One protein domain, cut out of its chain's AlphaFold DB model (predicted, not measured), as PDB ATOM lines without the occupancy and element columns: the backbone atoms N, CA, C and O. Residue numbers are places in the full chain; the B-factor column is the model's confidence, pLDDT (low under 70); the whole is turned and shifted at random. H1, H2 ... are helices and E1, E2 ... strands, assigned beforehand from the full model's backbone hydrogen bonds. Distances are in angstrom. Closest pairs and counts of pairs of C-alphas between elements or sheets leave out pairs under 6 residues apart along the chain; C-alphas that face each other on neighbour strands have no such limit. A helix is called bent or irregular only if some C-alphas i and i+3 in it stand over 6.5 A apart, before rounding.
ATOM      1  N   GLU A  75     -13.069 -38.836 -43.929       83.06
ATOM      2  CA  GLU A  75     -14.370 -38.749 -43.255       83.06
ATOM      3  C   GLU A  75     -14.274 -39.111 -41.781       83.06
ATOM      4  O   GLU A  75     -14.804 -38.372 -40.962       83.06
ATOM      5  N   GLU A  76     -13.556 -40.179 -41.432       80.69
ATOM      6  CA  GLU A  76     -13.325 -40.561 -40.035       80.69
ATOM      7  C   GLU A  76     -12.629 -39.434 -39.265       80.69
ATOM      8  O   GLU A  76     -13.040 -39.079 -38.161       80.69
ATOM      9  N   SER A  77     -11.626 -38.803 -39.882       80.44
ATOM     10  CA  SER A  77     -10.921 -37.663 -39.288       80.44
ATOM     11  C   SER A  77     -11.840 -36.452 -39.086       80.44
ATOM     12  O   SER A  77     -11.712 -35.737 -38.096       80.44
ATOM     13  N   LEU A  78     -12.768 -36.205 -40.016       82.94
ATOM     14  CA  LEU A  78     -13.749 -35.123 -39.901       82.94
ATOM     15  C   LEU A  78     -14.821 -35.436 -38.846       82.94
ATOM     16  O   LEU A  78     -15.177 -34.546 -38.078       82.94
ATOM     17  N   MET A  79     -15.288 -36.683 -38.769       78.31
ATOM     18  CA  MET A  79     -16.275 -37.146 -37.784       78.31
ATOM     19  C   MET A  79     -15.719 -37.144 -36.359       78.31
ATOM     20  O   MET A  79     -16.444 -36.856 -35.421       78.31
ATOM     21  N   GLN A  80     -14.419 -37.378 -36.166       78.19
ATOM     22  CA  GLN A  80     -13.803 -37.215 -34.842       78.19
ATOM     23  C   GLN A  80     -13.851 -35.765 -34.338       78.19
ATOM     24  O   GLN A  80     -13.826 -35.530 -33.131       78.19
ATOM     25  N   ILE A  81     -13.884 -34.790 -35.250       73.44
ATOM     26  CA  ILE A  81     -13.919 -33.365 -34.907       73.44
ATOM     27  C   ILE A  81     -15.360 -32.884 -34.748       73.44
ATOM     28  O   ILE A  81     -15.674 -32.132 -33.826       73.44
ATOM     29  N   VAL A  82     -16.232 -33.308 -35.659       76.12
ATOM     30  CA  VAL A  82     -17.669 -33.073 -35.574       76.12
ATOM     31  C   VAL A  82     -18.233 -34.101 -34.605       76.12
ATOM     32  O   VAL A  82     -18.647 -35.173 -35.027       76.12
ATOM     33  N   ASN A  83     -18.198 -33.784 -33.306       68.75
ATOM     34  CA  ASN A  83     -18.843 -34.594 -32.269       68.75
ATOM     35  C   ASN A  83     -20.219 -35.054 -32.778       68.75
ATOM     36  O   ASN A  83     -21.007 -34.213 -33.209       68.75
ATOM     37  N   GLU A  84     -20.493 -36.360 -32.747       64.12
ATOM     38  CA  GLU A  84     -21.728 -36.947 -33.292       64.12
ATOM     39  C   GLU A  84     -22.993 -36.317 -32.683       64.12
ATOM     40  O   GLU A  84     -24.046 -36.301 -33.315       64.12
ATOM     41  N   ASN A  85     -22.866 -35.725 -31.491       73.44
ATOM     42  CA  ASN A  85     -23.956 -35.067 -30.778       73.44
ATOM     43  C   ASN A  85     -24.074 -33.557 -31.057       73.44
ATOM     44  O   ASN A  85     -25.038 -32.929 -30.618       73.44
ATOM     45  N   ALA A  86     -23.110 -32.949 -31.754       83.69
ATOM     46  CA  ALA A  86     -23.148 -31.523 -32.043       83.69
ATOM     47  C   ALA A  86     -24.143 -31.218 -33.169       83.69
ATOM     48  O   ALA A  86     -24.034 -31.692 -34.299       83.69
ATOM     49  N   VAL A  87     -25.101 -30.352 -32.859       90.19
ATOM     50  CA  VAL A  87     -26.150 -29.908 -33.785       90.19
ATOM     51  C   VAL A  87     -25.672 -28.801 -34.732       90.19
ATOM     52  O   VAL A  87     -26.184 -28.670 -35.848       90.19
ATOM     53  N   GLY A  88     -24.669 -28.025 -34.311       94.62
ATOM     54  CA  GLY A  88     -23.980 -27.026 -35.124       94.62
ATOM     55  C   GLY A  88     -22.467 -27.252 -35.168       94.62
ATOM     56  O   GLY A  88     -21.871 -27.811 -34.250       94.62
ATOM     57  N   VAL A  89     -21.819 -26.783 -36.233       96.19
ATOM     58  CA  VAL A  89     -20.358 -26.807 -36.385       96.19
ATOM     59  C   VAL A  89     -19.859 -25.407 -36.710       96.19
ATOM     60  O   VAL A  89     -20.225 -24.844 -37.743       96.19
ATOM     61  N   ILE A  90     -18.986 -24.856 -35.863       97.62
ATOM     62  CA  ILE A  90     -18.246 -23.630 -36.174       97.62
ATOM     63  C   ILE A  90     -16.988 -23.995 -36.964       97.62
ATOM     64  O   ILE A  90     -16.050 -24.579 -36.428       97.62
ATOM     65  N   VAL A  91     -16.938 -23.608 -38.232       97.62
ATOM     66  CA  VAL A  91     -15.804 -23.812 -39.134       97.62
ATOM     67  C   VAL A  91     -14.921 -22.573 -39.133       97.62
ATOM     68  O   VAL A  91     -15.314 -21.514 -39.633       97.62
ATOM     69  N   ARG A  92     -13.697 -22.703 -38.612       97.94
ATOM     70  CA  ARG A  92     -12.695 -21.637 -38.690       97.94
ATOM     71  C   ARG A  92     -12.053 -21.621 -40.076       97.94
ATOM     72  O   ARG A  92     -11.315 -22.534 -40.437       97.94
ATOM     73  N   SER A  93     -12.331 -20.565 -40.836       97.94
ATOM     74  CA  SER A  93     -11.797 -20.330 -42.187       97.94
ATOM     75  C   SER A  93     -10.774 -19.195 -42.259       97.94
ATOM     76  O   SER A  93     -10.084 -19.053 -43.268       97.94
ATOM     77  N   ASP A  94     -10.639 -18.405 -41.193       98.00
ATOM     78  CA  ASP A  94      -9.568 -17.426 -41.031       98.00
ATOM     79  C   ASP A  94      -8.698 -17.762 -39.816       98.00
ATOM     80  O   ASP A  94      -9.188 -18.004 -38.710       98.00
ATOM     81  N   PHE A  95      -7.385 -17.784 -40.042       97.69
ATOM     82  CA  PHE A  95      -6.373 -18.127 -39.040       97.69
ATOM     83  C   PHE A  95      -5.404 -16.964 -38.785       97.69
ATOM     84  O   PHE A  95      -4.300 -17.192 -38.292       97.69
ATOM     85  N   SER A  96      -5.774 -15.738 -39.177       97.69
ATOM     86  CA  SER A  96      -4.879 -14.576 -39.126       97.69
ATOM     87  C   SER A  96      -4.780 -13.941 -37.735       97.69
ATOM     88  O   SER A  96      -3.756 -13.339 -37.414       97.69
ATOM     89  N   ASP A  97      -5.808 -14.120 -36.905       98.06
ATOM     90  CA  ASP A  97      -5.912 -13.538 -35.569       98.06
ATOM     91  C   ASP A  97      -6.339 -14.612 -34.551       98.06
ATOM     92  O   ASP A  97      -7.473 -15.098 -34.548       98.06
ATOM     93  N   GLU A  98      -5.395 -15.047 -33.713       97.56
ATOM     94  CA  GLU A  98      -5.649 -16.066 -32.688       97.56
ATOM     95  C   GLU A  98      -6.351 -15.482 -31.459       97.56
ATOM     96  O   GLU A  98      -7.184 -16.150 -30.855       97.56
ATOM     97  N   GLU A  99      -6.069 -14.227 -31.111       98.25
ATOM     98  CA  GLU A  99      -6.682 -13.561 -29.962       98.25
ATOM     99  C   GLU A  99      -8.180 -13.342 -30.209       98.25
ATOM    100  O   GLU A  99      -9.018 -13.672 -29.364       98.25
ATOM    101  N   SER A 100      -8.537 -12.878 -31.411       98.25
ATOM    102  CA  SER A 100      -9.936 -12.730 -31.813       98.25
ATOM    103  C   SER A 100     -10.690 -14.052 -31.862       98.25
ATOM    104  O   SER A 100     -11.883 -14.066 -31.540       98.25
ATOM    105  N   TRP A 101     -10.025 -15.139 -32.258       98.19
ATOM    106  CA  TRP A 101     -10.607 -16.478 -32.248       98.19
ATOM    107  C   TRP A 101     -10.868 -16.967 -30.820       98.19
ATOM    108  O   TRP A 101     -11.980 -17.397 -30.520       98.19
ATOM    109  N   LEU A 102      -9.892 -16.845 -29.918       98.12
ATOM    110  CA  LEU A 102     -10.045 -17.263 -28.522       98.12
ATOM    111  C   LEU A 102     -11.155 -16.478 -27.809       98.12
ATOM    112  O   LEU A 102     -11.999 -17.080 -27.153       98.12
ATOM    113  N   SER A 103     -11.215 -15.158 -28.012       98.38
ATOM    114  CA  SER A 103     -12.290 -14.313 -27.474       98.38
ATOM    115  C   SER A 103     -13.672 -14.705 -28.013       98.38
ATOM    116  O   SER A 103     -14.660 -14.699 -27.274       98.38
ATOM    117  N   PHE A 104     -13.757 -15.078 -29.295       98.38
ATOM    118  CA  PHE A 104     -14.991 -15.599 -29.879       98.38
ATOM    119  C   PHE A 104     -15.417 -16.909 -29.204       98.38
ATOM    120  O   PHE A 104     -16.567 -17.023 -28.792       98.38
ATOM    121  N   VAL A 105     -14.495 -17.866 -29.049       98.00
ATOM    122  CA  VAL A 105     -14.778 -19.163 -28.415       98.00
ATOM    123  C   VAL A 105     -15.220 -18.983 -26.965       98.00
ATOM    124  O   VAL A 105     -16.217 -19.570 -26.559       98.00
ATOM    125  N   GLU A 106     -14.541 -18.130 -26.197       97.75
ATOM    126  CA  GLU A 106     -14.931 -17.816 -24.817       97.75
ATOM    127  C   GLU A 106     -16.359 -17.255 -24.748       97.75
ATOM    128  O   GLU A 106     -17.163 -17.700 -23.931       97.75
ATOM    129  N   THR A 107     -16.698 -16.326 -25.647       98.06
ATOM    130  CA  THR A 107     -18.039 -15.727 -25.689       98.06
ATOM    131  C   THR A 107     -19.108 -16.747 -26.090       98.06
ATOM    132  O   THR A 107     -20.201 -16.732 -25.528       98.06
ATOM    133  N   LEU A 108     -18.803 -17.632 -27.044       97.38
ATOM    134  CA  LEU A 108     -19.714 -18.694 -27.476       97.38
ATOM    135  C   LEU A 108     -20.025 -19.648 -26.318       97.38
ATOM    136  O   LEU A 108     -21.191 -19.881 -26.014       97.38
ATOM    137  N   LEU A 109     -18.987 -20.133 -25.633       95.69
ATOM    138  CA  LEU A 109     -19.131 -21.058 -24.508       95.69
ATOM    139  C   LEU A 109     -19.863 -20.416 -23.323       95.69
ATOM    140  O   LEU A 109     -20.658 -21.080 -22.662       95.69
ATOM    141  N   ALA A 110     -19.629 -19.127 -23.060       95.75
ATOM    142  CA  ALA A 110     -20.378 -18.388 -22.047       95.75
ATOM    143  C   ALA A 110     -21.875 -18.314 -22.398       95.75
ATOM    144  O   ALA A 110     -22.712 -18.635 -21.559       95.75
ATOM    145  N   ALA A 111     -22.209 -17.984 -23.649       95.56
ATOM    146  CA  ALA A 111     -23.595 -17.920 -24.108       95.56
ATOM    147  C   ALA A 111     -24.292 -19.298 -24.112       95.56
ATOM    148  O   ALA A 111     -25.468 -19.388 -23.765       95.56
ATOM    149  N   GLU A 112     -23.588 -20.384 -24.456       94.12
ATOM    150  CA  GLU A 112     -24.117 -21.754 -24.328       94.12
ATOM    151  C   GLU A 112     -24.403 -22.120 -22.867       94.12
ATOM    152  O   GLU A 112     -25.443 -22.706 -22.548       94.12
ATOM    153  N   LYS A 113     -23.496 -21.752 -21.958       92.75
ATOM    154  CA  LYS A 113     -23.664 -21.998 -20.525       92.75
ATOM    155  C   LYS A 113     -24.878 -21.259 -19.961       92.75
ATOM    156  O   LYS A 113     -25.636 -21.854 -19.200       92.75
ATOM    157  N   ASP A 114     -25.089 -20.008 -20.360       92.00
ATOM    158  CA  ASP A 114     -26.221 -19.201 -19.891       92.00
ATOM    159  C   ASP A 114     -27.580 -19.822 -20.272       92.00
ATOM    160  O   ASP A 114     -28.541 -19.716 -19.509       92.00
ATOM    161  N   LEU A 115     -27.658 -20.532 -21.405       89.75
ATOM    162  CA  LEU A 115     -28.869 -21.246 -21.836       89.75
ATOM    163  C   LEU A 115     -29.110 -22.565 -21.093       89.75
ATOM    164  O   LEU A 115     -30.253 -23.007 -20.990       89.75
ATOM    165  N   THR A 116     -28.051 -23.211 -20.606       83.62
ATOM    166  CA  THR A 116     -28.140 -24.515 -19.923       83.62
ATOM    167  C   THR A 116     -28.279 -24.381 -18.412       83.62
ATOM    168  O   THR A 116     -28.778 -25.297 -17.758       83.62
ATOM    169  N   THR A 117     -27.881 -23.247 -17.827       81.56
ATOM    170  CA  THR A 117     -28.094 -22.999 -16.401       81.56
ATOM    171  C   THR A 117     -29.583 -22.808 -16.107       81.56
ATOM    172  O   THR A 117     -30.168 -21.838 -16.590       81.56
ATOM    173  N   ALA A 144     -28.331 -34.505 -22.249       50.91
ATOM    174  CA  ALA A 144     -28.317 -33.227 -22.934       50.91
ATOM    175  C   ALA A 144     -26.930 -33.099 -23.581       50.91
ATOM    176  O   ALA A 144     -25.934 -33.384 -22.907       50.91
ATOM    177  N   PRO A 145     -26.833 -32.718 -24.868       53.91
ATOM    178  CA  PRO A 145     -25.544 -32.621 -25.533       53.91
ATOM    179  C   PRO A 145     -24.626 -31.709 -24.712       53.91
ATOM    180  O   PRO A 145     -25.000 -30.581 -24.394       53.91
ATOM    181  N   GLU A 146     -23.433 -32.206 -24.362       69.75
ATOM    182  CA  GLU A 146     -22.462 -31.480 -23.524       69.75
ATOM    183  C   GLU A 146     -22.083 -30.105 -24.114       69.75
ATOM    184  O   GLU A 146     -21.628 -29.223 -23.387       69.75
ATOM    185  N   SER A 147     -22.296 -29.903 -25.420       87.12
ATOM    186  CA  SER A 147     -22.220 -28.610 -26.104       87.12
ATOM    187  C   SER A 147     -23.101 -28.604 -27.358       87.12
ATOM    188  O   SER A 147     -23.252 -29.625 -28.034       87.12
ATOM    189  N   LEU A 148     -23.662 -27.439 -27.698       91.38
ATOM    190  CA  LEU A 148     -24.459 -27.261 -28.918       91.38
ATOM    191  C   LEU A 148     -23.591 -27.244 -30.185       91.38
ATOM    192  O   LEU A 148     -24.098 -27.516 -31.279       91.38
ATOM    193  N   PHE A 149     -22.297 -26.933 -30.052       94.19
ATOM    194  CA  PHE A 149     -21.404 -26.722 -31.185       94.19
ATOM    195  C   PHE A 149     -20.131 -27.557 -31.116       94.19
ATOM    196  O   PHE A 149     -19.401 -27.562 -30.130       94.19
ATOM    197  N   ALA A 150     -19.780 -28.165 -32.246       94.62
ATOM    198  CA  ALA A 150     -18.421 -28.625 -32.488       94.62
ATOM    199  C   ALA A 150     -17.571 -27.475 -33.054       94.62
ATOM    200  O   ALA A 150     -17.990 -26.760 -33.970       94.62
ATOM    201  N   LEU A 151     -16.350 -27.307 -32.542       94.88
ATOM    202  CA  LEU A 151     -15.397 -26.315 -33.042       94.88
ATOM    203  C   LEU A 151     -14.436 -26.961 -34.041       94.88
ATOM    204  O   LEU A 151     -13.480 -27.639 -33.663       94.88
ATOM    205  N   PHE A 152     -14.637 -26.698 -35.329       95.31
ATOM    206  CA  PHE A 152     -13.745 -27.175 -36.374       95.31
ATOM    207  C   PHE A 152     -12.635 -26.155 -36.667       95.31
ATOM    208  O   PHE A 152     -12.730 -25.311 -37.560       95.31
ATOM    209  N   SER A 153     -11.550 -26.260 -35.897       95.25
ATOM    210  CA  SER A 153     -10.332 -25.456 -36.053       95.25
ATOM    211  C   SER A 153      -9.090 -26.358 -36.019       95.25
ATOM    212  O   SER A 153      -8.552 -26.613 -34.940       95.25
ATOM    213  N   PRO A 154      -8.595 -26.838 -37.179       93.12
ATOM    214  CA  PRO A 154      -7.425 -27.712 -37.227       93.12
ATOM    215  C   PRO A 154      -6.182 -27.081 -36.569       93.12
ATOM    216  O   PRO A 154      -6.027 -25.853 -36.599       93.12
ATOM    217  N   PRO A 155      -5.253 -27.881 -36.014       92.38
ATOM    218  CA  PRO A 155      -4.029 -27.373 -35.399       92.38
ATOM    219  C   PRO A 155      -3.072 -26.752 -36.429       92.38
ATOM    220  O   PRO A 155      -3.181 -26.987 -37.638       92.38
ATOM    221  N   LEU A 156      -2.122 -25.942 -35.948       93.56
ATOM    222  CA  LEU A 156      -1.093 -25.332 -36.793       93.56
ATOM    223  C   LEU A 156      -0.291 -26.423 -37.524       93.56
ATOM    224  O   LEU A 156       0.100 -27.418 -36.924       93.56
ATOM    225  N   GLY A 157      -0.064 -26.235 -38.826       90.44
ATOM    226  CA  GLY A 157       0.633 -27.208 -39.675       90.44
ATOM    227  C   GLY A 157      -0.255 -28.311 -40.263       90.44
ATOM    228  O   GLY A 157       0.210 -29.042 -41.134       90.44
ATOM    229  N   SER A 158      -1.530 -28.415 -39.864       91.75
ATOM    230  CA  SER A 158      -2.464 -29.343 -40.511       91.75
ATOM    231  C   SER A 158      -2.740 -28.921 -41.965       91.75
ATOM    232  O   SER A 158      -3.087 -27.757 -42.194       91.75
ATOM    233  N   PRO A 159      -2.683 -29.840 -42.953       90.62
ATOM    234  CA  PRO A 159      -3.042 -29.538 -44.343       90.62
ATOM    235  C   PRO A 159      -4.514 -29.118 -44.493       90.62
ATOM    236  O   PRO A 159      -4.868 -28.414 -45.441       90.62
ATOM    237  N   LEU A 160      -5.370 -29.483 -43.529       91.12
ATOM    238  CA  LEU A 160      -6.761 -29.036 -43.483       91.12
ATOM    239  C   LEU A 160      -6.875 -27.520 -43.300       91.12
ATOM    240  O   LEU A 160      -7.808 -26.937 -43.842       91.12
ATOM    241  N   ARG A 161      -5.922 -26.853 -42.627       93.88
ATOM    242  CA  ARG A 161      -5.942 -25.382 -42.528       93.88
ATOM    243  C   ARG A 161      -5.904 -24.737 -43.904       93.88
ATOM    244  O   ARG A 161      -6.673 -23.819 -44.153       93.88
ATOM    245  N   THR A 162      -5.067 -25.238 -44.810       94.25
ATOM    246  CA  THR A 162      -4.983 -24.721 -46.182       94.25
ATOM    247  C   THR A 162      -6.297 -24.918 -46.931       94.25
ATOM    248  O   THR A 162      -6.740 -24.005 -47.616       94.25
ATOM    249  N   ARG A 163      -6.950 -26.079 -46.767       92.88
ATOM    250  CA  ARG A 163      -8.258 -26.364 -47.386       92.88
ATOM    251  C   ARG A 163      -9.381 -25.483 -46.831       92.88
ATOM    252  O   ARG A 163     -10.269 -25.102 -47.582       92.88
ATOM    253  N   LEU A 164      -9.350 -25.187 -45.531       96.19
ATOM    254  CA  LEU A 164     -10.359 -24.365 -44.858       96.19
ATOM    255  C   LEU A 164     -10.121 -22.863 -45.019       96.19
ATOM    256  O   LEU A 164     -11.063 -22.085 -44.884       96.19
ATOM    257  N   THR A 165      -8.883 -22.447 -45.290       97.56
ATOM    258  CA  THR A 165      -8.539 -21.029 -45.417       97.56
ATOM    259  C   THR A 165      -9.361 -20.405 -46.534       97.56
ATOM    260  O   THR A 165      -9.240 -20.797 -47.694       97.56
ATOM    261  N   ASN A 166     -10.188 -19.421 -46.177       96.06
ATOM    262  CA  ASN A 166     -11.113 -18.769 -47.098       96.06
ATOM    263  C   ASN A 166     -12.024 -19.769 -47.841       96.06
ATOM    264  O   ASN A 166     -12.321 -19.555 -49.011       96.06
ATOM    265  N   ILE A 167     -12.445 -20.877 -47.226       97.38
ATOM    266  CA  ILE A 167     -13.390 -21.819 -47.848       97.38
ATOM    267  C   ILE A 167     -14.723 -21.123 -48.176       97.38
ATOM    268  O   ILE A 167     -15.173 -20.257 -47.425       97.38
ATOM    269  N   SER A 168     -15.345 -21.472 -49.305       97.25
ATOM    270  CA  SER A 168     -16.709 -21.021 -49.610       97.25
ATOM    271  C   SER A 168     -17.742 -21.816 -48.821       97.25
ATOM    272  O   SER A 168     -17.498 -22.951 -48.410       97.25
ATOM    273  N   ASN A 169     -18.934 -21.255 -48.678       97.62
ATOM    274  CA  ASN A 169     -20.078 -21.907 -48.060       97.62
ATOM    275  C   ASN A 169     -20.403 -23.247 -48.722       97.62
ATOM    276  O   ASN A 169     -20.571 -24.249 -48.030       97.62
ATOM    277  N   LEU A 170     -20.452 -23.284 -50.057       97.75
ATOM    278  CA  LEU A 170     -20.737 -24.520 -50.780       97.75
ATOM    279  C   LEU A 170     -19.663 -25.586 -50.532       97.75
ATOM    280  O   LEU A 170     -19.989 -26.746 -50.297       97.75
ATOM    281  N   ASN A 171     -18.384 -25.207 -50.537       97.06
ATOM    282  CA  ASN A 171     -17.308 -26.159 -50.270       97.06
ATOM    283  C   ASN A 171     -17.272 -26.605 -48.803       97.06
ATOM    284  O   ASN A 171     -16.929 -27.754 -48.538       97.06
ATOM    285  N   ALA A 172     -17.667 -25.749 -47.857       97.00
ATOM    286  CA  ALA A 172     -17.834 -26.136 -46.458       97.00
ATOM    287  C   ALA A 172     -18.961 -27.171 -46.298       97.00
ATOM    288  O   ALA A 172     -18.757 -28.199 -45.653       97.00
ATOM    289  N   LEU A 173     -20.105 -26.955 -46.959       97.06
ATOM    290  CA  LEU A 173     -21.203 -27.923 -47.007       97.06
ATOM    291  C   LEU A 173     -20.760 -29.254 -47.620       97.06
ATOM    292  O   LEU A 173     -21.000 -30.301 -47.038       97.06
ATOM    293  N   ARG A 174     -20.048 -29.231 -48.749       95.44
ATOM    294  CA  ARG A 174     -19.502 -30.441 -49.393       95.44
ATOM    295  C   ARG A 174     -18.474 -31.170 -48.550       95.44
ATOM    296  O   ARG A 174     -18.311 -32.376 -48.691       95.44
ATOM    297  N   LEU A 175     -17.733 -30.445 -47.720       94.19
ATOM    298  CA  LEU A 175     -16.725 -31.042 -46.862       94.19
ATOM    299  C   LEU A 175     -17.361 -31.771 -45.679       94.19
ATOM    300  O   LEU A 175     -16.870 -32.835 -45.311       94.19
ATOM    301  N   LEU A 176     -18.415 -31.205 -45.089       94.00
ATOM    302  CA  LEU A 176     -18.935 -31.625 -43.782       94.00
ATOM    303  C   LEU A 176     -20.288 -32.332 -43.844       94.00
ATOM    304  O   LEU A 176     -20.548 -33.208 -43.024       94.00
ATOM    305  N   ASN A 177     -21.108 -32.019 -44.843       94.94
ATOM    306  CA  ASN A 177     -22.457 -32.546 -44.989       94.94
ATOM    307  C   ASN A 177     -22.544 -33.481 -46.199       94.94
ATOM    308  O   ASN A 177     -21.748 -33.431 -47.139       94.94
ATOM    309  N   ASP A 178     -23.542 -34.354 -46.178       94.31
ATOM    310  CA  ASP A 178     -23.852 -35.205 -47.313       94.31
ATOM    311  C   ASP A 178     -24.596 -34.416 -48.379       94.31
ATOM    312  O   ASP A 178     -25.635 -33.812 -48.110       94.31
ATOM    313  N   ALA A 179     -24.073 -34.459 -49.600       96.56
ATOM    314  CA  ALA A 179     -24.721 -33.858 -50.750       96.56
ATOM    315  C   ALA A 179     -25.983 -34.649 -51.143       96.56
ATOM    316  O   ALA A 179     -26.008 -35.882 -51.092       96.56
ATOM    317  N   ASP A 180     -27.020 -33.924 -51.548       97.56
ATOM    318  CA  ASP A 180     -28.334 -34.440 -51.908       97.56
ATOM    319  C   ASP A 180     -28.933 -33.619 -53.068       97.56
ATOM    320  O   ASP A 180     -28.522 -32.485 -53.321       97.56
ATOM    321  N   ALA A 181     -29.936 -34.157 -53.761       97.06
ATOM    322  CA  ALA A 181     -30.780 -33.384 -54.667       97.06
ATOM    323  C   ALA A 181     -32.251 -33.647 -54.364       97.06
ATOM    324  O   ALA A 181     -32.723 -34.788 -54.374       97.06
ATOM    325  N   ARG A 182     -32.985 -32.565 -54.116       94.69
ATOM    326  CA  ARG A 182     -34.385 -32.610 -53.706       94.69
ATOM    327  C   ARG A 182     -35.269 -31.952 -54.732       94.69
ATOM    328  O   ARG A 182     -34.876 -30.995 -55.394       94.69
ATOM    329  N   ARG A 183     -36.498 -32.442 -54.814       91.56
ATOM    330  CA  ARG A 183     -37.560 -31.730 -55.507       91.56
ATOM    331  C   ARG A 183     -37.938 -30.507 -54.682       91.56
ATOM    332  O   ARG A 183     -38.115 -30.617 -53.470       91.56
ATOM    333  N   ILE A 184     -38.071 -29.354 -55.323       86.38
ATOM    334  CA  ILE A 184     -38.567 -28.166 -54.629       86.38
ATOM    335  C   ILE A 184     -40.074 -28.362 -54.415       86.38
ATOM    336  O   ILE A 184     -40.792 -28.584 -55.397       86.38
ATOM    337  N   PRO A 185     -40.579 -28.308 -53.167       69.44
ATOM    338  CA  PRO A 185     -42.009 -28.379 -52.920       69.44
ATOM    339  C   PRO A 185     -42.683 -27.172 -53.583       69.44
ATOM    340  O   PRO A 185     -42.471 -26.022 -53.203       69.44
ATOM    341  N   TYR A 186     -43.459 -27.441 -54.629       55.44
ATOM    342  CA  TYR A 186     -44.257 -26.443 -55.333       55.44
ATOM    343  C   TYR A 186     -45.258 -25.759 -54.375       55.44
ATOM    344  O   TYR A 186     -45.792 -26.388 -53.462       55.44
ATOM    345  N   PRO A 187     -45.592 -24.486 -54.630       50.53
ATOM    346  CA  PRO A 187     -46.736 -24.237 -55.498       50.53
ATOM    347  C   PRO A 187     -46.227 -23.764 -56.850       50.53
ATOM    348  O   PRO A 187     -45.370 -22.882 -56.914       50.53
ATOM    349  N   GLN A 198     -36.806 -17.691 -64.079       55.75
ATOM    350  CA  GLN A 198     -36.231 -18.245 -62.855       55.75
ATOM    351  C   GLN A 198     -34.735 -18.503 -63.105       55.75
ATOM    352  O   GLN A 198     -34.401 -18.997 -64.187       55.75
ATOM    353  N   PRO A 199     -33.830 -18.146 -62.177       57.16
ATOM    354  CA  PRO A 199     -32.417 -18.454 -62.339       57.16
ATOM    355  C   PRO A 199     -32.262 -19.969 -62.481       57.16
ATOM    356  O   PRO A 199     -32.575 -20.719 -61.555       57.16
ATOM    357  N   VAL A 200     -31.816 -20.404 -63.660       83.56
ATOM    358  CA  VAL A 200     -31.639 -21.814 -64.010       83.56
ATOM    359  C   VAL A 200     -30.280 -22.252 -63.479       83.56
ATOM    360  O   VAL A 200     -29.286 -22.241 -64.197       83.56
ATOM    361  N   HIS A 201     -30.214 -22.560 -62.188       93.06
ATOM    362  CA  HIS A 201     -29.003 -23.060 -61.550       93.06
ATOM    363  C   HIS A 201     -29.363 -24.120 -60.513       93.06
ATOM    364  O   HIS A 201     -30.395 -24.027 -59.848       93.06
ATOM    365  N   ARG A 202     -28.511 -25.136 -60.351       94.81
ATOM    366  CA  ARG A 202     -28.796 -26.272 -59.461       94.81
ATOM    367  C   ARG A 202     -28.884 -25.892 -57.982       94.81
ATOM    368  O   ARG A 202     -29.549 -26.579 -57.222       94.81
ATOM    369  N   LEU A 203     -28.286 -24.768 -57.583       95.25
ATOM    370  CA  LEU A 203     -28.414 -24.231 -56.222       95.25
ATOM    371  C   LEU A 203     -29.704 -23.430 -55.988       95.25
ATOM    372  O   LEU A 203     -30.004 -23.133 -54.841       95.25
ATOM    373  N   THR A 204     -30.453 -23.056 -57.030       92.12
ATOM    374  CA  THR A 204     -31.708 -22.289 -56.903       92.12
ATOM    375  C   THR A 204     -32.913 -23.124 -57.308       92.12
ATOM    376  O   THR A 204     -33.826 -23.330 -56.517       92.12
ATOM    377  N   SER A 205     -32.928 -23.580 -58.559       90.00
ATOM    378  CA  SER A 205     -33.945 -24.447 -59.146       90.00
ATOM    379  C   SER A 205     -33.508 -24.819 -60.561       90.00
ATOM    380  O   SER A 205     -33.588 -24.006 -61.485       90.00
ATOM    381  N   LEU A 206     -33.049 -26.054 -60.748       90.44
ATOM    382  CA  LEU A 206     -32.757 -26.615 -62.064       90.44
ATOM    383  C   LEU A 206     -33.725 -27.764 -62.339       90.44
ATOM    384  O   LEU A 206     -33.682 -28.803 -61.686       90.44
ATOM    385  N   HIS A 207     -34.619 -27.563 -63.309       89.06
ATOM    386  CA  HIS A 207     -35.666 -28.524 -63.688       89.06
ATOM    387  C   HIS A 207     -36.603 -28.929 -62.532       89.06
ATOM    388  O   HIS A 207     -37.114 -30.043 -62.517       89.06
ATOM    389  N   GLY A 208     -36.830 -28.042 -61.557       89.19
ATOM    390  CA  GLY A 208     -37.653 -28.340 -60.374       89.19
ATOM    391  C   GLY A 208     -36.910 -29.076 -59.253       89.19
ATOM    392  O   GLY A 208     -37.526 -29.439 -58.250       89.19
ATOM    393  N   PHE A 209     -35.597 -29.260 -59.399       93.56
ATOM    394  CA  PHE A 209     -34.723 -29.843 -58.390       93.56
ATOM    395  C   PHE A 209     -33.729 -28.810 -57.863       93.56
ATOM    396  O   PHE A 209     -33.376 -27.851 -58.551       93.56
ATOM    397  N   VAL A 210     -33.249 -29.042 -56.646       95.31
ATOM    398  CA  VAL A 210     -32.229 -28.229 -55.989       95.31
ATOM    399  C   VAL A 210     -31.180 -29.119 -55.331       95.31
ATOM    400  O   VAL A 210     -31.511 -30.143 -54.734       95.31
ATOM    401  N   GLU A 211     -29.913 -28.738 -55.455       96.94
ATOM    402  CA  GLU A 211     -28.808 -29.317 -54.690       96.94
ATOM    403  C   GLU A 211     -28.976 -28.907 -53.229       96.94
ATOM    404  O   GLU A 211     -29.161 -27.733 -52.925       96.94
ATOM    405  N   SER A 212     -28.952 -29.875 -52.328       97.00
ATOM    406  CA  SER A 212     -29.179 -29.674 -50.900       97.00
ATOM    407  C   SER A 212     -28.193 -30.498 -50.085       97.00
ATOM    408  O   SER A 212     -27.504 -31.353 -50.634       97.00
ATOM    409  N   TYR A 213     -28.125 -30.244 -48.784       96.75
ATOM    410  CA  TYR A 213     -27.163 -30.890 -47.902       96.75
ATOM    411  C   TYR A 213     -27.829 -31.427 -46.636       96.75
ATOM    412  O   TYR A 213     -28.755 -30.821 -46.094       96.75
ATOM    413  N   ILE A 214     -27.354 -32.581 -46.171       93.69
ATOM    414  CA  ILE A 214     -27.832 -33.257 -44.962       93.69
ATOM    415  C   ILE A 214     -26.675 -33.352 -43.973       93.69
ATOM    416  O   ILE A 214     -25.625 -33.902 -44.298       93.69
ATOM    417  N   GLY A 215     -26.867 -32.819 -42.773       92.94
ATOM    418  CA  GLY A 215     -25.847 -32.794 -41.731       92.94
ATOM    419  C   GLY A 215     -26.101 -31.681 -40.715       92.94
ATOM    420  O   GLY A 215     -27.161 -31.042 -40.772       92.94
ATOM    421  N   PRO A 216     -25.151 -31.450 -39.796       93.94
ATOM    422  CA  PRO A 216     -25.240 -30.380 -38.811       93.94
ATOM    423  C   PRO A 216     -25.220 -29.005 -39.481       93.94
ATOM    424  O   PRO A 216     -24.739 -28.846 -40.607       93.94
ATOM    425  N   PHE A 217     -25.739 -27.999 -38.777       95.62
ATOM    426  CA  PHE A 217     -25.714 -26.621 -39.257       95.62
ATOM    427  C   PHE A 217     -24.279 -26.114 -39.349       95.62
ATOM    428  O   PHE A 217     -23.521 -26.186 -38.382       95.62
ATOM    429  N   ILE A 218     -23.911 -25.567 -40.505       97.25
ATOM    430  CA  ILE A 218     -22.566 -25.035 -40.724       97.25
ATOM    431  C   ILE A 218     -22.537 -23.535 -40.439       97.25
ATOM    432  O   ILE A 218     -23.276 -22.754 -41.041       97.25
ATOM    433  N   TRP A 219     -21.625 -23.140 -39.554       97.75
ATOM    434  CA  TRP A 219     -21.364 -21.758 -39.175       97.75
ATOM    435  C   TRP A 219     -19.932 -21.390 -39.529       97.75
ATOM    436  O   TRP A 219     -18.990 -21.982 -39.017       97.75
ATOM    437  N   VAL A 220     -19.732 -20.400 -40.388       98.25
ATOM    438  CA  VAL A 220     -18.398 -20.023 -40.859       98.25
ATOM    439  C   VAL A 220     -17.874 -18.830 -40.066       98.25
ATOM    440  O   VAL A 220     -18.478 -17.753 -40.068       98.25
ATOM    441  N   TYR A 221     -16.724 -19.023 -39.420       98.50
ATOM    442  CA  TYR A 221     -15.875 -17.961 -38.888       98.50
ATOM    443  C   TYR A 221     -14.861 -17.563 -39.959       98.50
ATOM    444  O   TYR A 221     -14.005 -18.366 -40.337       98.50
ATOM    445  N   ASP A 222     -14.961 -16.345 -40.478       97.69
ATOM    446  CA  ASP A 222     -14.109 -15.819 -41.550       97.69
ATOM    447  C   ASP A 222     -13.323 -14.578 -41.092       97.69
ATOM    448  O   ASP A 222     -13.352 -14.188 -39.926       97.69
ATOM    449  N   SER A 223     -12.617 -13.923 -42.013       97.50
ATOM    450  CA  SER A 223     -11.791 -12.754 -41.691       97.50
ATOM    451  C   SER A 223     -12.587 -11.580 -41.110       97.50
ATOM    452  O   SER A 223     -12.053 -10.799 -40.321       97.50
ATOM    453  N   ARG A 224     -13.874 -11.452 -41.451       96.69
ATOM    454  CA  ARG A 224     -14.753 -10.411 -40.911       96.69
ATOM    455  C   ARG A 224     -15.194 -10.738 -39.483       96.69
ATOM    456  O   ARG A 224     -15.378  -9.807 -38.698       96.69
ATOM    457  N   SER A 225     -15.277 -12.021 -39.131       97.81
ATOM    458  CA  SER A 225     -15.579 -12.489 -37.771       97.81
ATOM    459  C   SER A 225     -14.591 -11.971 -36.723       97.81
ATOM    460  O   SER A 225     -14.990 -11.720 -35.584       97.81
ATOM    461  N   ASN A 226     -13.334 -11.718 -37.108       98.12
ATOM    462  CA  ASN A 226     -12.337 -11.101 -36.225       98.12
ATOM    463  C   ASN A 226     -12.782  -9.711 -35.729       98.12
ATOM    464  O   ASN A 226     -12.528  -9.351 -34.578       98.12
ATOM    465  N   VAL A 227     -13.485  -8.956 -36.582       97.62
ATOM    466  CA  VAL A 227     -13.882  -7.561 -36.342       97.62
ATOM    467  C   VAL A 227     -15.265  -7.464 -35.712       97.62
ATOM    468  O   VAL A 227     -15.442  -6.773 -34.712       97.62
ATOM    469  N   ASP A 228     -16.262  -8.130 -36.297       96.62
ATOM    470  CA  ASP A 228     -17.661  -7.973 -35.886       96.62
ATOM    471  C   ASP A 228     -18.128  -9.002 -34.847       96.62
ATOM    472  O   ASP A 228     -19.265  -8.913 -34.374       96.62
ATOM    473  N   LYS A 229     -17.252  -9.950 -34.480       96.75
ATOM    474  CA  LYS A 229     -17.535 -11.060 -33.558       96.75
ATOM    475  C   LYS A 229     -18.799 -11.829 -33.959       96.75
ATOM    476  O   LYS A 229     -19.591 -12.243 -33.112       96.75
ATOM    477  N   ALA A 230     -19.005 -11.997 -35.264       96.88
ATOM    478  CA  ALA A 230     -20.139 -12.706 -35.837       96.88
ATOM    479  C   ALA A 230     -19.696 -13.857 -36.741       96.88
ATOM    480  O   ALA A 230     -18.647 -13.794 -37.378       96.88
ATOM    481  N   VAL A 231     -20.526 -14.888 -36.842       97.31
ATOM    482  CA  VAL A 231     -20.350 -16.023 -37.761       97.31
ATOM    483  C   VAL A 231     -21.486 -16.074 -38.769       97.31
ATOM    484  O   VAL A 231     -22.567 -15.532 -38.538       97.31
ATOM    485  N   ARG A 232     -21.224 -16.710 -39.911       95.44
ATOM    486  CA  ARG A 232     -22.200 -16.894 -40.985       95.44
ATOM    487  C   ARG A 232     -22.847 -18.267 -40.890       95.44
ATOM    488  O   ARG A 232     -22.153 -19.248 -41.113       95.44
ATOM    489  N   VAL A 233     -24.147 -18.346 -40.624       95.88
ATOM    490  CA  VAL A 233     -24.890 -19.601 -40.810       95.88
ATOM    491  C   VAL A 233     -25.117 -19.836 -42.295       95.88
ATOM    492  O   VAL A 233     -25.466 -18.900 -43.016       95.88
ATOM    493  N   VAL A 234     -24.891 -21.065 -42.749       96.69
ATOM    494  CA  VAL A 234     -24.997 -21.458 -44.154       96.69
ATOM    495  C   VAL A 234     -26.278 -22.253 -44.389       96.69
ATOM    496  O   VAL A 234     -26.560 -23.218 -43.684       96.69
ATOM    497  N   SER A 235     -27.036 -21.879 -45.416       95.12
ATOM    498  CA  SER A 235     -28.251 -22.586 -45.808       95.12
ATOM    499  C   SER A 235     -27.945 -23.921 -46.486       95.12
ATOM    500  O   SER A 235     -27.199 -23.983 -47.468       95.12
ATOM    501  N   HIS A 236     -28.582 -24.989 -46.005       94.88
ATOM    502  CA  HIS A 236     -28.439 -26.341 -46.551       94.88
ATOM    503  C   HIS A 236     -29.306 -26.594 -47.788       94.88
ATOM    504  O   HIS A 236     -29.066 -27.557 -48.515       94.88
ATOM    505  N   CYS A 237     -30.349 -25.793 -48.001       92.19
ATOM    506  CA  CYS A 237     -31.334 -25.984 -49.060       92.19
ATOM    507  C   CYS A 237     -32.040 -24.656 -49.361       92.19
ATOM    508  O   CYS A 237     -32.028 -23.728 -48.559       92.19
ATOM    509  N   VAL A 238     -32.712 -24.563 -50.500       87.44
ATOM    510  CA  VAL A 238     -33.620 -23.445 -50.783       87.44
ATOM    511  C   VAL A 238     -34.849 -23.539 -49.876       87.44
ATOM    512  O   VAL A 238     -35.568 -24.540 -49.906       87.44
ATOM    513  N   GLU A 239     -35.094 -22.496 -49.080       79.50
ATOM    514  CA  GLU A 239     -36.208 -22.423 -48.117       79.50
ATOM    515  C   GLU A 239     -37.323 -21.453 -48.542       79.50
ATOM    516  O   GLU A 239     -38.385 -21.413 -47.918       79.50
ATOM    517  N   GLY A 240     -37.112 -20.693 -49.620       75.62
ATOM    518  CA  GLY A 240     -38.025 -19.644 -50.069       75.62
ATOM    519  C   GLY A 240     -37.640 -19.041 -51.420       75.62
ATOM    520  O   GLY A 240     -36.554 -19.282 -51.956       75.62
ATOM    521  N   VAL A 241     -38.545 -18.248 -51.996       74.19
ATOM    522  CA  VAL A 241     -38.342 -17.627 -53.314       74.19
ATOM    523  C   VAL A 241     -37.118 -16.710 -53.280       74.19
ATOM    524  O   VAL A 241     -37.024 -15.814 -52.452       74.19
ATOM    525  N   GLY A 242     -36.188 -16.917 -54.214       81.00
ATOM    526  CA  GLY A 242     -34.993 -16.079 -54.353       81.00
ATOM    527  C   GLY A 242     -33.816 -16.454 -53.446       81.00
ATOM    528  O   GLY A 242     -32.772 -15.800 -53.536       81.00
ATOM    529  N   SER A 243     -33.949 -17.505 -52.630       88.56
ATOM    530  CA  SER A 243     -32.822 -18.130 -51.924       88.56
ATOM    531  C   SER A 243     -32.092 -19.146 -52.810       88.56
ATOM    532  O   SER A 243     -32.611 -19.593 -53.837       88.56
ATOM    533  N   ALA A 244     -30.867 -19.472 -52.420       92.81
ATOM    534  CA  ALA A 244     -30.017 -20.482 -53.021       92.81
ATOM    535  C   ALA A 244     -29.357 -21.323 -51.920       92.81
ATOM    536  O   ALA A 244     -29.037 -20.825 -50.840       92.81
ATOM    537  N   THR A 245     -29.090 -22.591 -52.206       95.56
ATOM    538  CA  THR A 245     -28.233 -23.417 -51.351       95.56
ATOM    539  C   THR A 245     -26.850 -22.782 -51.222       95.56
ATOM    540  O   THR A 245     -26.267 -22.322 -52.207       95.56
ATOM    541  N   GLY A 246     -26.325 -22.748 -49.997       95.81
ATOM    542  CA  GLY A 246     -25.073 -22.069 -49.675       95.81
ATOM    543  C   GLY A 246     -25.215 -20.566 -49.418       95.81
ATOM    544  O   GLY A 246     -24.216 -19.928 -49.079       95.81
ATOM    545  N   ASP A 247     -26.410 -19.975 -49.529       95.19
ATOM    546  CA  ASP A 247     -26.652 -18.636 -48.978       95.19
ATOM    547  C   ASP A 247     -26.267 -18.575 -47.501       95.19
ATOM    548  O   ASP A 247     -26.258 -19.589 -46.805       95.19
ATOM    549  N   SER A 248     -25.949 -17.380 -47.005       94.25
ATOM    550  CA  SER A 248     -25.618 -17.224 -45.591       94.25
ATOM    551  C   SER A 248     -26.080 -15.914 -44.987       94.25
ATOM    552  O   SER A 248     -26.262 -14.920 -45.692       94.25
ATOM    553  N   TRP A 249     -26.231 -15.938 -43.664       91.88
ATOM    554  CA  TRP A 249     -26.652 -14.817 -42.828       91.88
ATOM    555  C   TRP A 249     -25.740 -14.708 -41.602       91.88
ATOM    556  O   TRP A 249     -25.223 -15.716 -41.126       91.88
ATOM    557  N   ARG A 250     -25.497 -13.489 -41.106       92.88
ATOM    558  CA  ARG A 250     -24.528 -13.220 -40.028       92.88
ATOM    559  C   ARG A 250     -25.195 -13.033 -38.672       92.88
ATOM    560  O   ARG A 250     -25.972 -12.101 -38.503       92.88
ATOM    561  N   ALA A 251     -24.761 -13.819 -37.690       94.88
ATOM    562  CA  ALA A 251     -25.189 -13.720 -36.299       94.88
ATOM    563  C   ALA A 251     -24.010 -13.354 -35.392       94.88
ATOM    564  O   ALA A 251     -22.935 -13.947 -35.506       94.88
ATOM    565  N   ARG A 252     -24.204 -12.415 -34.459       96.94
ATOM    566  CA  ARG A 252     -23.209 -12.155 -33.404       96.94
ATOM    567  C   ARG A 252     -23.115 -13.355 -32.469       96.94
ATOM    568  O   ARG A 252     -24.142 -13.923 -32.109       96.94
ATOM    569  N   VAL A 253     -21.898 -13.673 -32.035       97.81
ATOM    570  CA  VAL A 253     -21.581 -14.876 -31.251       97.81
ATOM    571  C   VAL A 253     -22.455 -15.064 -30.006       97.81
ATOM    572  O   VAL A 253     -22.861 -16.182 -29.719       97.81
ATOM    573  N   SER A 254     -22.842 -13.980 -29.328       96.94
ATOM    574  CA  SER A 254     -23.685 -14.029 -28.125       96.94
ATOM    575  C   SER A 254     -25.104 -14.562 -28.363       96.94
ATOM    576  O   SER A 254     -25.753 -14.969 -27.412       96.94
ATOM    577  N   PHE A 255     -25.597 -14.540 -29.606       96.38
ATOM    578  CA  PHE A 255     -26.937 -15.028 -29.973       96.38
ATOM    579  C   PHE A 255     -26.898 -16.349 -30.744       96.38
ATOM    580  O   PHE A 255     -27.943 -16.917 -31.050       96.38
ATOM    581  N   VAL A 256     -25.704 -16.830 -31.103       96.81
ATOM    582  CA  VAL A 256     -25.535 -18.035 -31.924       96.81
ATOM    583  C   VAL A 256     -26.146 -19.272 -31.250       96.81
ATOM    584  O   VAL A 256     -26.888 -19.977 -31.934       96.81
ATOM    585  N   PRO A 257     -25.958 -19.511 -29.936       96.50
ATOM    586  CA  PRO A 257     -26.595 -20.640 -29.258       96.50
ATOM    587  C   PRO A 257     -28.128 -20.613 -29.270       96.50
ATOM    588  O   PRO A 257     -28.760 -21.611 -29.613       96.50
ATOM    589  N   GLU A 258     -28.737 -19.461 -28.984       95.56
ATOM    590  CA  GLU A 258     -30.196 -19.301 -29.025       95.56
ATOM    591  C   GLU A 258     -30.732 -19.511 -30.449       95.56
ATOM    592  O   GLU A 258     -31.710 -20.227 -30.671       95.56
ATOM    593  N   LEU A 259     -30.050 -18.931 -31.440       95.38
ATOM    594  CA  LEU A 259     -30.403 -19.083 -32.844       95.38
ATOM    595  C   LEU A 259     -30.314 -20.549 -33.293       95.38
ATOM    596  O   LEU A 259     -31.213 -21.024 -33.980       95.38
ATOM    597  N   GLN A 260     -29.283 -21.283 -32.871       95.12
ATOM    598  CA  GLN A 260     -29.130 -22.709 -33.159       95.12
ATOM    599  C   GLN A 260     -30.277 -23.541 -32.574       95.12
ATOM    600  O   GLN A 260     -30.826 -24.381 -33.285       95.12
ATOM    601  N   LEU A 261     -30.689 -23.283 -31.328       93.88
ATOM    602  CA  LEU A 261     -31.856 -23.944 -30.729       93.88
ATOM    603  C   LEU A 261     -33.138 -23.650 -31.513       93.88
ATOM    604  O   LEU A 261     -33.909 -24.558 -31.812       93.88
ATOM    605  N   ASN A 262     -33.348 -22.392 -31.902       94.06
ATOM    606  CA  ASN A 262     -34.519 -22.011 -32.685       94.06
ATOM    607  C   ASN A 262     -34.539 -22.690 -34.064       94.06
ATOM    608  O   ASN A 262     -35.591 -23.165 -34.491       94.06
ATOM    609  N   LEU A 263     -33.389 -22.785 -34.741       92.75
ATOM    610  CA  LEU A 263     -33.252 -23.494 -36.019       92.75
ATOM    611  C   LEU A 263     -33.597 -24.986 -35.888       92.75
ATOM    612  O   LEU A 263     -34.321 -25.526 -36.722       92.75
ATOM    613  N   ILE A 264     -33.143 -25.642 -34.816       91.69
ATOM    614  CA  ILE A 264     -33.481 -27.047 -34.521       91.69
ATOM    615  C   ILE A 264     -34.983 -27.206 -34.265       91.69
ATOM    616  O   ILE A 264     -35.595 -28.161 -34.741       91.69
ATOM    617  N   ASN A 265     -35.596 -26.232 -33.591       91.75
ATOM    618  CA  ASN A 265     -37.036 -26.185 -33.330       91.75
ATOM    619  C   ASN A 265     -37.875 -25.784 -34.560       91.75
ATOM    620  O   ASN A 265     -39.081 -25.559 -34.447       91.75
ATOM    621  N   GLY A 266     -37.264 -25.711 -35.746       89.50
ATOM    622  CA  GLY A 266     -37.956 -25.500 -37.015       89.50
ATOM    623  C   GLY A 266     -38.131 -24.037 -37.417       89.50
ATOM    624  O   GLY A 266     -38.822 -23.767 -38.404       89.50
ATOM    625  N   MET A 267     -37.508 -23.092 -36.703       90.50
ATOM    626  CA  MET A 267     -37.372 -21.728 -37.210       90.50
ATOM    627  C   MET A 267     -36.580 -21.747 -38.519       90.50
ATOM    628  O   MET A 267     -35.624 -22.504 -38.673       90.50
ATOM    629  N   ARG A 268     -36.973 -20.889 -39.460       86.69
ATOM    630  CA  ARG A 268     -36.298 -20.719 -40.748       86.69
ATOM    631  C   ARG A 268     -35.746 -19.314 -40.871       86.69
ATOM    632  O   ARG A 268     -36.370 -18.365 -40.393       86.69
ATOM    633  N   ILE A 269     -34.601 -19.189 -41.529       84.25
ATOM    634  CA  ILE A 269     -34.018 -17.888 -41.854       84.25
ATOM    635  C   ILE A 269     -34.457 -17.546 -43.273       84.25
ATOM    636  O   ILE A 269     -34.099 -18.230 -44.229       84.25
ATOM    637  N   ASP A 270     -35.244 -16.481 -43.421       77.94
ATOM    638  CA  ASP A 270     -35.633 -16.003 -44.744       77.94
ATOM    639  C   ASP A 270     -34.493 -15.202 -45.382       77.94
ATOM    640  O   ASP A 270     -34.402 -13.981 -45.252       77.94
ATOM    641  N   PHE A 271     -33.632 -15.902 -46.119       73.81
ATOM    642  CA  PHE A 271     -32.565 -15.277 -46.900       73.81
ATOM    643  C   PHE A 271     -33.113 -14.404 -48.052       73.81
ATOM    644  O   PHE A 271     -32.391 -13.572 -48.595       73.81
ATOM    645  N   GLY A 272     -34.377 -14.565 -48.463       60.12
ATOM    646  CA  GLY A 272     -35.000 -13.797 -49.547       60.12
ATOM    647  C   GLY A 272     -35.585 -12.442 -49.125       60.12
ATOM    648  O   GLY A 272     -35.973 -11.659 -49.998       60.12
ATOM    649  N   GLY A 273     -35.659 -12.165 -47.819       63.50
ATOM    650  CA  GLY A 273     -36.339 -11.007 -47.238       63.50
ATOM    651  C   GLY A 273     -35.490  -9.732 -47.114       63.50
ATOM    652  O   GLY A 273     -34.628  -9.419 -47.938       63.50
ATOM    653  N   LEU A 274     -35.764  -8.938 -46.069       54.00
ATOM    654  CA  LEU A 274     -34.975  -7.738 -45.730       54.00
ATOM    655  C   LEU A 274     -33.539  -8.098 -45.309       54.00
ATOM    656  O   LEU A 274     -32.615  -7.307 -45.524       54.00
ATOM    657  N   ASP A 275     -33.365  -9.307 -44.781       59.72
ATOM    658  CA  ASP A 275     -32.104  -9.915 -44.377       59.72
ATOM    659  C   ASP A 275     -31.390 -10.533 -45.584       59.72
ATOM    660  O   ASP A 275     -31.389 -11.740 -45.812       59.72
ATOM    661  N   LYS A 276     -30.805  -9.668 -46.415       70.50
ATOM    662  CA  LYS A 276     -30.150 -10.088 -47.660       70.50
ATOM    663  C   LYS A 276     -28.954 -11.008 -47.379       70.50
ATOM    664  O   LYS A 276     -28.067 -10.651 -46.602       70.50
ATOM    665  N   TRP A 277     -28.899 -12.140 -48.083       79.69
ATOM    666  CA  TRP A 277     -27.693 -12.971 -48.243       79.69
ATOM    667  C   TRP A 277     -26.508 -12.150 -48.772       79.69
ATOM    668  O   TRP A 277     -26.688 -11.135 -49.449       79.69
ATOM    669  N   ASP A 278     -25.285 -12.614 -48.499       87.50
ATOM    670  CA  ASP A 278     -24.056 -12.014 -49.033       87.50
ATOM    671  C   ASP A 278     -23.940 -12.242 -50.556       87.50
ATOM    672  O   ASP A 278     -23.775 -13.389 -50.992       87.50
ATOM    673  N   PRO A 279     -23.993 -11.185 -51.396       89.06
ATOM    674  CA  PRO A 279     -23.992 -11.374 -52.840       89.06
ATOM    675  C   PRO A 279     -22.686 -11.890 -53.421       89.06
ATOM    676  O   PRO A 279     -22.705 -12.612 -54.420       89.06
ATOM    677  N   SER A 280     -21.565 -11.533 -52.797       92.31
ATOM    678  CA  SER A 280     -20.252 -11.983 -53.242       92.31
ATOM    679  C   SER A 280     -20.086 -13.480 -52.998       92.31
ATOM    680  O   SER A 280     -19.641 -14.211 -53.884       92.31
ATOM    681  N   GLU A 281     -20.561 -13.950 -51.846       94.12
ATOM    682  CA  GLU A 281     -20.504 -15.361 -51.494       94.12
ATOM    683  C   GLU A 281     -21.458 -16.202 -52.343       94.12
ATOM    684  O   GLU A 281     -21.087 -17.281 -52.802       94.12
ATOM    685  N   ARG A 282     -22.662 -15.700 -52.650       93.50
ATOM    686  CA  ARG A 282     -23.566 -16.404 -53.572       93.50
ATOM    687  C   ARG A 282     -22.937 -16.582 -54.952       93.50
ATOM    688  O   ARG A 282     -22.995 -17.673 -55.516       93.50
ATOM    689  N   GLN A 283     -22.339 -15.526 -55.506       94.69
ATOM    690  CA  GLN A 283     -21.679 -15.612 -56.808       94.69
ATOM    691  C   GLN A 283     -20.534 -16.628 -56.784       94.69
ATOM    692  O   GLN A 283     -20.373 -17.404 -57.728       94.69
ATOM    693  N   ARG A 284     -19.771 -16.657 -55.688       95.81
ATOM    694  CA  ARG A 284     -18.721 -17.647 -55.466       95.81
ATOM    695  C   ARG A 284     -19.271 -19.073 -55.416       95.81
ATOM    696  O   ARG A 284     -18.738 -19.938 -56.098       95.81
ATOM    697  N   ASN A 285     -20.370 -19.307 -54.698       96.50
ATOM    698  CA  ASN A 285     -21.025 -20.616 -54.652       96.50
ATOM    699  C   ASN A 285     -21.478 -21.085 -56.041       96.50
ATOM    700  O   ASN A 285     -21.361 -22.265 -56.351       96.50
ATOM    701  N   PHE A 286     -21.980 -20.183 -56.890       95.56
ATOM    702  CA  PHE A 286     -22.373 -20.540 -58.259       95.56
ATOM    703  C   PHE A 286     -21.150 -20.965 -59.081       95.56
ATOM    704  O   PHE A 286     -21.157 -22.029 -59.690       95.56
ATOM    705  N   ALA A 287     -20.059 -20.200 -59.006       96.19
ATOM    706  CA  ALA A 287     -18.812 -20.553 -59.682       96.19
ATOM    707  C   ALA A 287     -18.209 -21.878 -59.177       96.19
ATOM    708  O   ALA A 287     -17.654 -22.639 -59.966       96.19
ATOM    709  N   ASP A 288     -18.308 -22.164 -57.877       95.56
ATOM    710  CA  ASP A 288     -17.832 -23.418 -57.278       95.56
ATOM    711  C   ASP A 288     -18.739 -24.610 -57.615       95.56
ATOM    712  O   ASP A 288     -18.293 -25.761 -57.632       95.56
ATOM    713  N   ALA A 289     -20.022 -24.369 -57.891       95.25
ATOM    714  CA  ALA A 289     -20.904 -25.401 -58.404       95.25
ATOM    715  C   ALA A 289     -20.483 -25.797 -59.829       95.25
ATOM    716  O   ALA A 289     -20.270 -26.977 -60.091       95.25
ATOM    717  N   ASP A 290     -20.257 -24.838 -60.718       92.19
ATOM    718  CA  ASP A 290     -19.955 -25.120 -62.129       92.19
ATOM    719  C   ASP A 290     -18.596 -25.811 -62.377       92.19
ATOM    720  O   ASP A 290     -18.330 -26.285 -63.480       92.19
ATOM    721  N   GLN A 291     -17.726 -25.896 -61.366       88.06
ATOM    722  CA  GLN A 291     -16.420 -26.563 -61.458       88.06
ATOM    723  C   GLN A 291     -16.472 -28.099 -61.331       88.06
ATOM    724  O   GLN A 291     -15.433 -28.741 -61.498       88.06
ATOM    725  N   PHE A 292     -17.642 -28.686 -61.040       64.50
ATOM    726  CA  PHE A 292     -17.829 -30.126 -60.798       64.50
ATOM    727  C   PHE A 292     -18.997 -30.719 -61.585       64.50
ATOM    728  O   PHE A 292     -20.100 -30.116 -61.560       64.50
TER     729      PHE A 292
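What this domain is: This is residues 75 to 117, 144 to 187 and 198 to 292 of the 292 residues of an uncharacterized protein of Pyrrhoderma noxium (UniProt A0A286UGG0). A strongly twisted five-stranded sheet has H2 and H6 over one face and H4 over the other, with H7 packed on H4. H2 lies toward one end of the longest axis, and a two-stranded ribbon, E3 and E4, reaches toward the other. The 182 printed residues include seven named helices and seven named strands, in the order H1 E1 H2 E2 H3 H4 E3 E4 E5 H5 E6 E7 H6 H7; the class is mixed. The larger sheet, E2 E1 E5 E6 E7, is mixed and the ribbon antiparallel. The whole is compact, with a radius of gyration of the C-alphas of 16.1 A and spans of 45 by 37 by 32 A.

How they stand to each other: H1, residues 75 to 81, and H3, residues 159 to 164, only just graze the larger sheet, each with 5 pairs of C-alphas within 10 A. E1, residues 88 to 92, is parallel to E2, residues 149 to 152, with N 90 and O 150 2.9 A apart, and to E5, residues 217 to 221, with N 91 and O 219 2.7 A apart. E6, residues 230 to 234, is antiparallel to E5, with N 220 and O 232 2.8 A apart, and forms a hairpin with E7, residues 248 to 252, with N 231 and O 251 2.9 A apart. H2, residues 98 to 116, runs along the strands at a height over the sheet of 8.1 A. H6, residues 253 to 264, is irregular, C-alphas 254 and 257 being 7.3 A apart; it lies over E5 at a height of 7.8 A. H6 touches H2 with residues 253 to 258 alone, closest at the C-alphas of Ser 254 and Ala 111, 5.6 A. H4, residues 169 to 176, lies on the opposite face from H6, at a height of 9.4 A. H7, residues 279 to 290, touches H4 at a steep tilt of 55 degrees, closest at the C-alphas of Asn 285 and Leu 170, 5.5 A. H5, residues 225 to 228, only grazes the sheet. E3, residues 178 to 183, and E4, residues 209 to 214, are antiparallel, with N 180 and O 212 2.8 A apart; E4 runs on into E5 at 80 degrees. Every O i to N i+4 pair is within hydrogen-bond range in H2, H3, H4 and H7, 2 of 3 in H1 and 6 of 8 in H6; H5 is too short for one.

Where its parts are: H1 begins at C-alpha 75, (-14.370, -38.749, -43.255). H2 is 27.2 A long, H6 17.3 A and E3 16.3 A. H7, 17.1 A, ends at C-alpha 290, (-19.955, -25.120, -62.129).

The domain as a whole: Residues 118 to 143 and 188 to 197 are not printed; the gaps are 12.1 A and 14.2 A between C-alphas. The links E6 to E7 and H6 to H7 are long. Mean pLDDT of the printed part is 90.0, with 15 residues under 70, among them 272 to 275.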